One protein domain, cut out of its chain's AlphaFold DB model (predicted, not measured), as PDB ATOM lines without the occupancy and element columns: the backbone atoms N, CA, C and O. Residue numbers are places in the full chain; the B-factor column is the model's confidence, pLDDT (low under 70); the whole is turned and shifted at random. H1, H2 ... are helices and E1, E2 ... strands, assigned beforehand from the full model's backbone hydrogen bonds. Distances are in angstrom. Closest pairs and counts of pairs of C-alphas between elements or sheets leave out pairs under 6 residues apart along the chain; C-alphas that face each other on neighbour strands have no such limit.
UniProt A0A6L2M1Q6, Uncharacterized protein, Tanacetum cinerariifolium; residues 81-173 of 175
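What this domain is: This is residues 81 to 173 of the 175 residues of an uncharacterized protein of Tanacetum cinerariifolium (UniProt A0A6L2M1Q6). A strongly twisted antiparallel sheet of four strands, with a bend in its long strand E1, has helix H1 packed along its short edge strand E4; the rest of the sheet, the meander E1 E2 E3, extends away from H1. Two short helices lie off the sheet: H3 follows E3, and H2 is in the loop before E1, where residues 110 to 115 stick out. The 93 printed residues hold three named helices and four named strands, in the order H1 H2 E1 E2 E3 H3 E4, with the sheet order E3 E2 E1 E4; the class is mixed, helices and strands. The whole is compact, with a radius of gyration of the C-alphas of 13.0 A and spans of 36 by 32 by 23 A.

Where its parts are: E1, residues 120 to 129, is 22.7 A long and bends by 74 degrees at residue 125; its C-alpha 120 is at (196.951, 241.095, 185.790). E2, residues 135 to 140, is 15.8 A long, and E3, residues 145 to 150, is 15.5 A long. E4, residues 169 to 172, is 9.9 A long and ends with C-alpha 172 at (199.312, 242.175, 190.114). H1, residues 85 to 96, is 16.0 A long and begins with C-alpha 85 at (184.118, 232.224, 192.831). H2, residues 108 to 112, is 6.2 A long, and H3, residues 152 to 157, is 8.2 A long.

How they stand to each other: E1, E2 and E3 form a meander, each strand the antiparallel neighbour of the one before; E1 and E2 are a hairpin, as are E2 and E3. The pairing of E1 is staggered: residues 120 to 123 pair with E4 and residues 123 to 129 with E2. N 122 and O 170 are 2.9 A apart across E1 and E4, N 128 and O 136 are 2.8 A apart across E1 and E2, and N 137 and O 148 are 2.8 A apart across E2 and E3, each within hydrogen-bond range. H1 is on the sheet, in two layers, at a height over the sheet of 8.9 A. It lies over E4 and runs along the strands, at 8 degrees to E4 on the local plane. The closest C-alphas of H1 and E4, those of Trp 87 and Ala 169, are 5.7 A apart. H3 is only just not on the sheet, with 4 pairs of C-alphas within 10 A; its closest C-alpha pair with E2, Leu 135 and His 152, is 6.9 A apart. H2 is not on the sheet and is apart from H1 and H3. In H1, H2 and H3 every O i to N i+4 pair is within hydrogen-bond range.

The domain as a whole: The two C-alphas farthest apart, those of Ala 96 and Asp 131, are 38.6 A apart. The printed part has no cut. The links H1 to H2 and H3 to E4 are long, with 11 residues each. The mean pLDDT of the printed part is 81.4; residues 100 to 107, 109, 111 to 117 and 158 are under 70.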
ATOM      1  N   ASP A  81     189.573 226.300 187.998       86.12
ATOM      2  CA  ASP A  81     190.125 227.477 188.671       86.12
ATOM      3  C   ASP A  81     189.508 228.770 188.105       86.12
ATOM      4  O   ASP A  81     189.178 229.681 188.869       86.12
ATOM      5  N   PHE A  82     189.234 228.822 186.795       84.19
ATOM      6  CA  PHE A  82     188.611 229.980 186.133       84.19
ATOM      7  C   PHE A  82     187.083 230.011 186.231       84.19
ATOM      8  O   PHE A  82     186.450 230.977 185.808       84.19
ATOM      9  N   LYS A  83     186.485 228.973 186.819       84.19
ATOM     10  CA  LYS A  83     185.067 228.937 187.209       84.19
ATOM     11  C   LYS A  83     184.888 229.195 188.703       84.19
ATOM     12  O   LYS A  83     183.761 229.298 189.186       84.19
ATOM     13  N   SER A  84     185.990 229.279 189.451       87.25
ATOM     14  CA  SER A  84     185.950 229.491 190.890       87.25
ATOM     15  C   SER A  84     185.374 230.867 191.228       87.25
ATOM     16  O   SER A  84     185.633 231.866 190.553       87.25
ATOM     17  N   GLY A  85     184.631 230.945 192.336       85.88
ATOM     18  CA  GLY A  85     184.118 232.224 192.831       85.88
ATOM     19  C   GLY A  85     185.232 233.231 193.138       85.88
ATOM     20  O   GLY A  85     185.015 234.433 193.023       85.88
ATOM     21  N   VAL A  86     186.435 232.748 193.465       88.44
ATOM     22  CA  VAL A  86     187.619 233.575 193.740       88.44
ATOM     23  C   VAL A  86     188.083 234.296 192.471       88.44
ATOM     24  O   VAL A  86     188.241 235.515 192.483       88.44
ATOM     25  N   TRP A  87     188.210 233.561 191.360       88.06
ATOM     26  CA  TRP A  87     188.529 234.123 190.045       88.06
ATOM     27  C   TRP A  87     187.465 235.116 189.578       88.06
ATOM     28  O   TRP A  87     187.784 236.244 189.200       88.06
ATOM     29  N   VAL A  88     186.191 234.716 189.641       84.69
ATOM     30  CA  VAL A  88     185.061 235.553 189.208       84.69
ATOM     31  C   VAL A  88     184.988 236.844 190.029       84.69
ATOM     32  O   VAL A  88     184.744 237.916 189.483       84.69
ATOM     33  N   SER A  89     185.241 236.772 191.337       86.75
ATOM     34  CA  SER A  89     185.255 237.954 192.204       86.75
ATOM     35  C   SER A  89     186.396 238.913 191.850       86.75
ATOM     36  O   SER A  89     186.156 240.105 191.663       86.75
ATOM     37  N   ALA A  90     187.622 238.403 191.693       87.69
ATOM     38  CA  ALA A  90     188.786 239.228 191.359       87.69
ATOM     39  C   ALA A  90     188.652 239.884 189.977       87.69
ATOM     40  O   ALA A  90     188.904 241.075 189.819       87.69
ATOM     41  N   THR A  91     188.181 239.130 188.985       83.62
ATOM     42  CA  THR A  91     187.916 239.652 187.639       83.62
ATOM     43  C   THR A  91     186.827 240.725 187.647       83.62
ATOM     44  O   THR A  91     187.016 241.795 187.074       83.62
ATOM     45  N   ASN A  92     185.721 240.506 188.363       84.25
ATOM     46  CA  ASN A  92     184.678 241.522 188.506       84.25
ATOM     47  C   ASN A  92     185.187 242.797 189.191       84.25
ATOM     48  O   ASN A  92     184.770 243.886 188.802       84.25
ATOM     49  N   TYR A  93     186.077 242.676 190.181       84.44
ATOM     50  CA  TYR A  93     186.713 243.834 190.811       84.44
ATOM     51  C   TYR A  93     187.527 244.644 189.797       84.44
ATOM     52  O   TYR A  93     187.269 245.834 189.653       84.44
ATOM     53  N   VAL A  94     188.426 243.992 189.048       82.12
ATOM     54  CA  VAL A  94     189.259 244.648 188.022       82.12
ATOM     55  C   VAL A  94     188.398 245.320 186.951       82.12
ATOM     56  O   VAL A  94     188.652 246.457 186.571       82.12
ATOM     57  N   ILE A  95     187.325 244.668 186.499       77.81
ATOM     58  CA  ILE A  95     186.374 245.283 185.561       77.81
ATOM     59  C   ILE A  95     185.726 246.531 186.178       77.81
ATOM     60  O   ILE A  95     185.639 247.574 185.532       77.81
ATOM     61  N   ALA A  96     185.265 246.440 187.429       76.44
ATOM     62  CA  ALA A  96     184.576 247.537 188.103       76.44
ATOM     63  C   ALA A  96     185.482 248.754 188.357       76.44
ATOM     64  O   ALA A  96     184.986 249.879 188.400       76.44
ATOM     65  N   THR A  97     186.792 248.547 188.504       78.44
ATOM     66  CA  THR A  97     187.789 249.618 188.654       78.44
ATOM     67  C   THR A  97     188.279 250.182 187.317       78.44
ATOM     68  O   THR A  97     189.077 251.119 187.312       78.44
ATOM     69  N   GLY A  98     187.774 249.676 186.186       71.38
ATOM     70  CA  GLY A  98     188.173 250.103 184.842       71.38
ATOM     71  C   GLY A  98     189.458 249.444 184.335       71.38
ATOM     72  O   GLY A  98     190.013 249.891 183.332       71.38
ATOM     73  N   GLY A  99     189.931 248.401 185.017       70.62
ATOM     74  CA  GLY A  99     191.019 247.552 184.560       70.62
ATOM     75  C   GLY A  99     190.584 246.578 183.460       70.62
ATOM     76  O   GLY A  99     189.399 246.395 183.152       70.62
ATOM     77  N   THR A 100     191.574 245.929 182.853       66.50
ATOM     78  CA  THR A 100     191.381 245.032 181.714       66.50
ATOM     79  C   THR A 100     191.914 243.648 182.050       66.50
ATOM     80  O   THR A 100     193.100 243.478 182.299       66.50
ATOM     81  N   ILE A 101     191.046 242.636 182.002       62.66
ATOM     82  CA  ILE A 101     191.437 241.234 182.190       62.66
ATOM     83  C   ILE A 101     191.899 240.677 180.842       62.66
ATOM     84  O   ILE A 101     191.171 239.942 180.174       62.66
ATOM     85  N   ILE A 102     193.084 241.064 180.389       58.72
ATOM     86  CA  ILE A 102     193.747 240.329 179.309       58.72
ATOM     87  C   ILE A 102     194.691 239.321 179.967       58.72
ATOM     88  O   ILE A 102     195.333 239.616 180.974       58.72
ATOM     89  N   GLY A 103     194.712 238.094 179.438       60.12
ATOM     90  CA  GLY A 103     195.654 237.059 179.853       60.12
ATOM     91  C   GLY A 103     197.064 237.458 179.426       60.12
ATOM     92  O   GLY A 103     197.480 237.159 178.310       60.12
ATOM     93  N   CYS A 104     197.739 238.224 180.276       64.38
ATOM     94  CA  CYS A 104     199.025 238.855 180.002       64.38
ATOM     95  C   CYS A 104     200.201 238.093 180.619       64.38
ATOM     96  O   CYS A 104     201.348 238.492 180.417       64.38
ATOM     97  N   LEU A 105     199.952 237.047 181.413       68.75
ATOM     98  CA  LEU A 105     200.985 236.415 182.231       68.75
ATOM     99  C   LEU A 105     202.037 235.708 181.363       68.75
ATOM    100  O   LEU A 105     203.233 235.851 181.616       68.75
ATOM    101  N   GLY A 106     201.625 235.053 180.273       66.44
ATOM    102  CA  GLY A 106     202.544 234.497 179.271       66.44
ATOM    103  C   GLY A 106     203.403 235.564 178.573       66.44
ATOM    104  O   GLY A 106     204.548 235.306 178.197       66.44
ATOM    105  N   ASP A 107     202.896 236.795 178.476       67.88
ATOM    106  CA  ASP A 107     203.570 237.946 177.871       67.88
ATOM    107  C   ASP A 107     204.247 238.875 178.892       67.88
ATOM    108  O   ASP A 107     204.804 239.910 178.513       67.88
ATOM    109  N   ILE A 108     204.276 238.517 180.182       71.62
ATOM    110  CA  ILE A 108     204.739 239.401 181.266       71.62
ATOM    111  C   ILE A 108     206.153 239.938 181.025       71.62
ATOM    112  O   ILE A 108     206.448 241.110 181.263       71.62
ATOM    113  N   LYS A 109     207.026 239.116 180.431       69.31
ATOM    114  CA  LYS A 109     208.397 239.500 180.064       69.31
ATOM    115  C   LYS A 109     208.436 240.655 179.062       69.31
ATOM    116  O   LYS A 109     209.388 241.432 179.062       69.31
ATOM    117  N   ASN A 110     207.431 240.773 178.197       70.06
ATOM    118  CA  ASN A 110     207.310 241.860 177.231       70.06
ATOM    119  C   ASN A 110     206.773 243.146 177.879       70.06
ATOM    120  O   ASN A 110     207.200 244.230 177.481       70.06
ATOM    121  N   PHE A 111     205.903 243.040 178.888       65.00
ATOM    122  CA  PHE A 111     205.422 244.182 179.678       65.00
ATOM    123  C   PHE A 111     206.515 244.763 180.580       65.00
ATOM    124  O   PHE A 111     206.763 245.969 180.558       65.00
ATOM    125  N   LEU A 112     207.266 243.905 181.275       66.88
ATOM    126  CA  LEU A 112     208.381 244.320 182.135       66.88
ATOM    127  C   LEU A 112     209.454 245.109 181.367       66.88
ATOM    128  O   LEU A 112     209.983 246.091 181.882       66.88
ATOM    129  N   LYS A 113     209.724 244.759 180.101       65.94
ATOM    130  CA  LYS A 113     210.649 245.518 179.230       65.94
ATOM    131  C   LYS A 113     210.208 246.961 178.976       65.94
ATOM    132  O   LYS A 113     211.046 247.799 178.664       65.94
ATOM    133  N   ARG A 114     208.910 247.246 179.076       66.38
ATOM    134  CA  ARG A 114     208.343 248.594 178.925       66.38
ATOM    135  C   ARG A 114     208.223 249.324 180.265       66.38
ATOM    136  O   ARG A 114     207.790 250.469 180.282       66.38
ATOM    137  N   GLY A 115     208.611 248.675 181.366       62.84
ATOM    138  CA  GLY A 115     208.597 249.236 182.717       62.84
ATOM    139  C   GLY A 115     207.206 249.392 183.334       62.84
ATOM    140  O   GLY A 115     207.095 250.007 184.387       62.84
ATOM    141  N   LYS A 116     206.153 248.867 182.696       68.88
ATOM    142  CA  LYS A 116     204.776 248.966 183.184       68.88
ATOM    143  C   LYS A 116     204.028 247.665 182.909       68.88
ATOM    144  O   LYS A 116     203.913 247.251 181.757       68.88
ATOM    145  N   LEU A 117     203.543 247.038 183.976       68.44
ATOM    146  CA  LEU A 117     202.599 245.927 183.931       68.44
ATOM    147  C   LEU A 117     201.180 246.488 184.061       68.44
ATOM    148  O   LEU A 117     200.884 247.165 185.050       68.44
ATOM    149  N   ASP A 118     200.333 246.214 183.069       70.25
ATOM    150  CA  ASP A 118     198.885 246.404 183.200       70.25
ATOM    151  C   ASP A 118     198.334 245.420 184.242       70.25
ATOM    152  O   ASP A 118     198.928 244.375 184.474       70.25
ATOM    153  N   GLU A 119     197.233 245.756 184.906       78.56
ATOM    154  CA  GLU A 119     196.680 244.958 186.007       78.56
ATOM    155  C   GLU A 119     196.380 243.508 185.565       78.56
ATOM    156  O   GLU A 119     195.538 243.276 184.701       78.56
ATOM    157  N   VAL A 120     197.084 242.522 186.138       80.38
ATOM    158  CA  VAL A 120     196.951 241.095 185.790       80.38
ATOM    159  C   VAL A 120     196.261 240.340 186.915       80.38
ATOM    160  O   VAL A 120     196.709 240.380 188.059       80.38
ATOM    161  N   VAL A 121     195.215 239.583 186.578       86.56
ATOM    162  CA  VAL A 121     194.577 238.637 187.502       86.56
ATOM    163  C   VAL A 121     195.162 237.243 187.290       86.56
ATOM    164  O   VAL A 121     195.149 236.731 186.172       86.56
ATOM    165  N   ALA A 122     195.641 236.609 188.358       90.12
ATOM    166  CA  ALA A 122     196.198 235.259 188.312       90.12
ATOM    167  C   ALA A 122     195.761 234.411 189.515       90.12
ATOM    168  O   ALA A 122     195.492 234.929 190.594       90.12
ATOM    169  N   ILE A 123     195.704 233.093 189.339       91.75
ATOM    170  CA  ILE A 123     195.426 232.109 190.393       91.75
ATOM    171  C   ILE A 123     196.738 231.492 190.861       91.75
ATOM    172  O   ILE A 123     197.527 231.007 190.052       91.75
ATOM    173  N   VAL A 124     196.945 231.427 192.173       93.81
ATOM    174  CA  VAL A 124     198.081 230.714 192.765       93.81
ATOM    175  C   VAL A 124     197.889 229.205 192.593       93.81
ATOM    176  O   VAL A 124     196.957 228.612 193.137       93.81
ATOM    177  N   LYS A 125     198.795 228.552 191.868       94.50
ATOM    178  CA  LYS A 125     198.833 227.093 191.686       94.50
ATOM    179  C   LYS A 125     199.698 226.402 192.735       94.50
ATOM    180  O   LYS A 125     199.348 225.318 193.194       94.50
ATOM    181  N   SER A 126     200.797 227.030 193.137       93.44
ATOM    182  CA  SER A 126     201.638 226.578 194.245       93.44
ATOM    183  C   SER A 126     202.275 227.766 194.950       93.44
ATOM    184  O   SER A 126     202.476 228.815 194.341       93.44
ATOM    185  N   CYS A 127     202.597 227.592 196.228       93.12
ATOM    186  CA  CYS A 127     203.359 228.555 197.011       93.12
ATOM    187  C   CYS A 127     204.250 227.814 198.017       93.12
ATOM    188  O   CYS A 127     203.775 226.921 198.722       93.12
ATOM    189  N   SER A 128     205.533 228.161 198.090       92.12
ATOM    190  CA  SER A 128     206.479 227.611 199.064       92.12
ATOM    191  C   SER A 128     207.464 228.672 199.539       92.12
ATOM    192  O   SER A 128     208.002 229.444 198.746       92.12
ATOM    193  N   ALA A 129     207.694 228.727 200.851       89.81
ATOM    194  CA  ALA A 129     208.692 229.624 201.424       89.81
ATOM    195  C   ALA A 129     210.106 229.147 201.057       89.81
ATOM    196  O   ALA A 129     210.356 227.940 201.014       89.81
ATOM    197  N   ASN A 130     211.017 230.085 200.798       86.62
ATOM    198  CA  ASN A 130     212.442 229.806 200.639       86.62
ATOM    199  C   ASN A 130     213.214 230.069 201.949       86.62
ATOM    200  O   ASN A 130     212.688 230.667 202.890       86.62
ATOM    201  N   ASP A 131     214.482 229.656 201.996       87.06
ATOM    202  CA  ASP A 131     215.326 229.755 203.200       87.06
ATOM    203  C   ASP A 131     215.692 231.201 203.602       87.06
ATOM    204  O   ASP A 131     216.267 231.425 204.665       87.06
ATOM    205  N   ILE A 132     215.369 232.191 202.763       87.31
ATOM    206  CA  ILE A 132     215.686 233.617 202.955       87.31
ATOM    207  C   ILE A 132     214.407 234.422 203.285       87.31
ATOM    208  O   ILE A 132     214.461 235.621 203.550       87.31
ATOM    209  N   GLY A 133     213.248 233.753 203.348       83.50
ATOM    210  CA  GLY A 133     211.959 234.340 203.719       83.50
ATOM    211  C   GLY A 133     211.114 234.856 202.551       83.50
ATOM    212  O   GLY A 133     210.025 235.378 202.791       83.50
ATOM    213  N   ASP A 134     211.572 234.720 201.305       89.50
ATOM    214  CA  ASP A 134     210.734 234.982 200.131       89.50
ATOM    215  C   ASP A 134     209.771 233.812 199.884       89.50
ATOM    216  O   ASP A 134     209.931 232.708 200.416       89.50
ATOM    217  N   LEU A 135     208.778 234.038 199.025       91.00
ATOM    218  CA  LEU A 135     207.802 233.027 198.634       91.00
ATOM    219  C   LEU A 135     207.931 232.726 197.145       91.00
ATOM    220  O   LEU A 135     207.669 233.581 196.300       91.00
ATOM    221  N   ASN A 136     208.297 231.493 196.823       92.19
ATOM    222  CA  ASN A 136     208.190 230.978 195.468       92.19
ATOM    223  C   ASN A 136     206.724 230.667 195.193       92.19
ATOM    224  O   ASN A 136     206.095 229.932 195.952       92.19
ATOM    225  N   VAL A 137     206.184 231.204 194.108       92.62
ATOM    226  CA  VAL A 137     204.803 230.986 193.689       92.62
ATOM    227  C   VAL A 137     204.774 230.517 192.245       92.62
ATOM    228  O   VAL A 137     205.541 230.987 191.414       92.62
ATOM    229  N   SER A 138     203.883 229.590 191.915       92.69
ATOM    230  CA  SER A 138     203.457 229.428 190.525       92.69
ATOM    231  C   SER A 138     202.066 230.010 190.389       92.69
ATOM    232  O   SER A 138     201.185 229.727 191.202       92.69
ATOM    233  N   MET A 139     201.886 230.867 189.397       91.50
ATOM    234  CA  MET A 139     200.643 231.580 189.154       91.50
ATOM    235  C   MET A 139     200.166 231.272 187.751       91.50
ATOM    236  O   MET A 139     200.974 231.116 186.839       91.50
ATOM    237  N   LYS A 140     198.854 231.172 187.587       88.75
ATOM    238  CA  LYS A 140     198.219 230.834 186.326       88.75
ATOM    239  C   LYS A 140     197.168 231.868 185.960       88.75
ATOM    240  O   LYS A 140     196.318 232.195 186.784       88.75
ATOM    241  N   ASP A 141     197.186 232.318 184.716       85.56
ATOM    242  CA  ASP A 141     196.085 233.055 184.106       85.56
ATOM    243  C   ASP A 141     195.536 232.288 182.891       85.56
ATOM    244  O   ASP A 141     195.895 231.135 182.633       85.56
ATOM    245  N   LEU A 142     194.645 232.927 182.133       78.75
ATOM    246  CA  LEU A 142     194.044 232.337 180.934       78.75
ATOM    247  C   LEU A 142     195.053 232.025 179.819       78.75
ATOM    248  O   LEU A 142     194.716 231.271 178.907       78.75
ATOM    249  N   SER A 143     196.248 232.618 179.865       75.62
ATOM    250  CA  SER A 143     197.297 232.443 178.865       75.62
ATOM    251  C   SER A 143     198.260 231.319 179.238       75.62
ATOM    252  O   SER A 143     198.500 230.437 178.415       75.62
ATOM    253  N   ASP A 144     198.797 231.327 180.461       79.19
ATOM    254  CA  ASP A 144     199.849 230.400 180.868       79.19
ATOM    255  C   ASP A 144     199.980 230.279 182.396       79.19
ATOM    256  O   ASP A 144     199.349 230.992 183.177       79.19
ATOM    257  N   THR A 145     200.821 229.342 182.832       85.75
ATOM    258  CA  THR A 145     201.318 229.229 184.204       85.75
ATOM    259  C   THR A 145     202.787 229.628 184.251       85.75
ATOM    260  O   THR A 145     203.616 229.005 183.590       85.75
ATOM    261  N   ILE A 146     203.131 230.607 185.085       84.88
ATOM    262  CA  ILE A 146     204.516 231.046 185.272       84.88
ATOM    263  C   ILE A 146     204.977 230.828 186.719       84.88
ATOM    264  O   ILE A 146     204.200 231.039 187.657       84.88
ATOM    265  N   PRO A 147     206.229 230.396 186.930       87.50
ATOM    266  CA  PRO A 147     206.870 230.450 188.234       87.50
ATOM    267  C   PRO A 147     207.443 231.852 188.481       87.50
ATOM    268  O   PRO A 147     208.134 232.396 187.625       87.50
ATOM    269  N   GLU A 148     207.202 232.401 189.665       85.69
ATOM    270  CA  GLU A 148     207.702 233.704 190.108       85.69
ATOM    271  C   GLU A 148     208.116 233.659 191.586       85.69
ATOM    272  O   GLU A 148     207.755 232.745 192.333       85.69
ATOM    273  N   THR A 149     208.866 234.668 192.027       87.94
ATOM    274  CA  THR A 149     209.279 234.815 193.430       87.94
ATOM    275  C   THR A 149     208.782 236.147 193.979       87.94
ATOM    276  O   THR A 149     209.075 237.210 193.436       87.94
ATOM    277  N   ILE A 150     208.050 236.097 195.091       86.81
ATOM    278  CA  ILE A 150     207.591 237.275 195.823       86.81
ATOM    279  C   ILE A 150     208.591 237.558 196.936       86.81
ATOM    280  O   ILE A 150     208.756 236.763 197.857       86.81
ATOM    281  N   HIS A 151     209.242 238.712 196.856       87.25
ATOM    282  CA  HIS A 151     210.250 239.138 197.820       87.25
ATOM    283  C   HIS A 151     209.653 239.312 199.230       87.25
ATOM    284  O   HIS A 151     208.588 239.914 199.384       87.25
ATOM    285  N   HIS A 152     210.365 238.872 200.271       83.12
ATOM    286  CA  HIS A 152     209.915 238.881 201.672       83.12
ATOM    287  C   HIS A 152     209.417 240.242 202.172       83.12
ATOM    288  O   HIS A 152     208.521 240.298 203.006       83.12
ATOM    289  N   LYS A 153     209.946 241.353 201.645       81.88
ATOM    290  CA  LYS A 153     209.440 242.703 201.964       81.88
ATOM    291  C   LYS A 153     207.986 242.909 201.547       81.88
ATOM    292  O   LYS A 153     207.222 243.488 202.300       81.88
ATOM    293  N   VAL A 154     207.577 242.399 200.386       78.44
ATOM    294  CA  VAL A 154     206.179 242.490 199.923       78.44
ATOM    295  C   VAL A 154     205.267 241.642 200.816       78.44
ATOM    296  O   VAL A 154     204.154 242.042 201.143       78.44
ATOM    297  N   ILE A 155     205.771 240.490 201.257       79.12
ATOM    298  CA  ILE A 155     205.069 239.538 202.126       79.12
ATOM    299  C   ILE A 155     204.897 240.104 203.542       79.12
ATOM    300  O   ILE A 155     203.814 240.007 204.120       79.12
ATOM    301  N   GLY A 156     205.976 240.666 204.089       73.38
ATOM    302  CA  GLY A 156     206.065 241.189 205.447       73.38
ATOM    303  C   GLY A 156     205.434 242.569 205.589       73.38
ATOM    304  O   GLY A 156     204.479 242.716 206.346       73.38
ATOM    305  N   ASP A 157     205.921 243.559 204.838       74.81
ATOM    306  CA  ASP A 157     205.475 244.954 204.963       74.81
ATOM    307  C   ASP A 157     204.050 245.143 204.425       74.81
ATOM    308  O   ASP A 157     203.292 245.962 204.941       74.81
ATOM    309  N   GLY A 158     203.661 244.359 203.412       69.81
ATOM    310  CA  GLY A 158     202.302 244.360 202.868       69.81
ATOM    311  C   GLY A 158     201.296 243.547 203.690       69.81
ATOM    312  O   GLY A 158     200.095 243.690 203.497       69.81
ATOM    313  N   GLY A 159     201.759 242.676 204.597       77.69
ATOM    314  CA  GLY A 159     200.899 241.813 205.416       77.69
ATOM    315  C   GLY A 159     200.194 240.674 204.664       77.69
ATOM    316  O   GLY A 159     199.516 239.864 205.292       77.69
ATOM    317  N   TYR A 160     200.390 240.558 203.348       79.38
ATOM    318  CA  TYR A 160     199.699 239.598 202.478       79.38
ATOM    319  C   TYR A 160     200.178 238.152 202.620       79.38
ATOM    320  O   TYR A 160     199.572 237.245 202.058       79.38
ATOM    321  N   GLY A 161     201.268 237.896 203.351       80.50
ATOM    322  CA  GLY A 161     201.891 236.571 203.386       80.50
ATOM    323  C   GLY A 161     200.972 235.424 203.806       80.50
ATOM    324  O   GLY A 161     201.166 234.299 203.359       80.50
ATOM    325  N   LYS A 162     199.958 235.699 204.634       84.06
ATOM    326  CA  LYS A 162     198.974 234.693 205.068       84.06
ATOM    327  C   LYS A 162     197.859 234.459 204.048       84.06
ATOM    328  O   LYS A 162     197.238 233.401 204.078       84.06
ATOM    329  N   ASP A 163     197.625 235.427 203.169       87.31
ATOM    330  CA  ASP A 163     196.550 235.400 202.180       87.31
ATOM    331  C   ASP A 163     197.010 234.751 200.865       87.31
ATOM    332  O   ASP A 163     196.198 234.204 200.115       87.31
ATOM    333  N   ILE A 164     198.325 234.738 200.606       89.56
ATOM    334  CA  ILE A 164     198.924 234.068 199.447       89.56
ATOM    335  C   ILE A 164     198.933 232.554 199.688       89.56
ATOM    336  O   ILE A 164     199.870 231.979 200.241       89.56
ATOM    337  N   THR A 165     197.854 231.906 199.262       92.25
ATOM    338  CA  THR A 165     197.625 230.464 199.406       92.25
ATOM    339  C   THR A 165     197.219 229.848 198.073       92.25
ATOM    340  O   THR A 165     196.778 230.539 197.157       92.25
ATOM    341  N   VAL A 166     197.370 228.529 197.934       93.62
ATOM    342  CA  VAL A 166     196.935 227.811 196.726       93.62
ATOM    343  C   VAL A 166     195.446 228.067 196.470       93.62
ATOM    344  O   VAL A 166     194.633 227.942 197.381       93.62
ATOM    345  N   ARG A 167     195.104 228.388 195.215       92.75
ATOM    346  CA  ARG A 167     193.788 228.837 194.719       92.75
ATOM    347  C   ARG A 167     193.363 230.254 195.110       92.75
ATOM    348  O   ARG A 167     192.263 230.662 194.739       92.75
ATOM    349  N   ALA A 168     194.204 231.025 195.794       92.69
ATOM    350  CA  ALA A 168     193.962 232.456 195.929       92.69
ATOM    351  C   ALA A 168     194.037 233.134 194.551       92.69
ATOM    352  O   ALA A 168     194.880 232.782 193.722       92.69
ATOM    353  N   ALA A 169     193.156 234.109 194.321       91.75
ATOM    354  CA  ALA A 169     193.260 235.013 193.184       91.75
ATOM    355  C   ALA A 169     194.093 236.233 193.595       91.75
ATOM    356  O   ALA A 169     193.851 236.836 194.640       91.75
ATOM    357  N   MET A 170     195.070 236.581 192.771       90.19
ATOM    358  CA  MET A 170     195.962 237.716 192.950       90.19
ATOM    359  C   MET A 170     195.739 238.722 191.833       90.19
ATOM    360  O   MET A 170     195.533 238.340 190.682       90.19
ATOM    361  N   ILE A 171     195.816 240.001 192.184       88.12
ATOM    362  CA  ILE A 171     195.808 241.119 191.249       88.12
ATOM    363  C   ILE A 171     197.194 241.758 191.322       88.12
ATOM    364  O   ILE A 171     197.606 242.239 192.378       88.12
ATOM    365  N   LEU A 172     197.940 241.695 190.225       83.75
ATOM    366  CA  LEU A 172     199.312 242.175 190.114       83.75
ATOM    367  C   LEU A 172     199.330 243.455 189.283       83.75
ATOM    368  O   LEU A 172     198.831 243.467 188.163       83.75
ATOM    369  N   ALA A 173     199.949 244.513 189.797       80.19
ATOM    370  CA  ALA A 173     200.123 245.768 189.076       80.19
ATOM    371  C   ALA A 173     201.506 246.358 189.370       80.19
ATOM    372  O   ALA A 173     202.089 246.106 190.427       80.19
TER     373      ALA A 173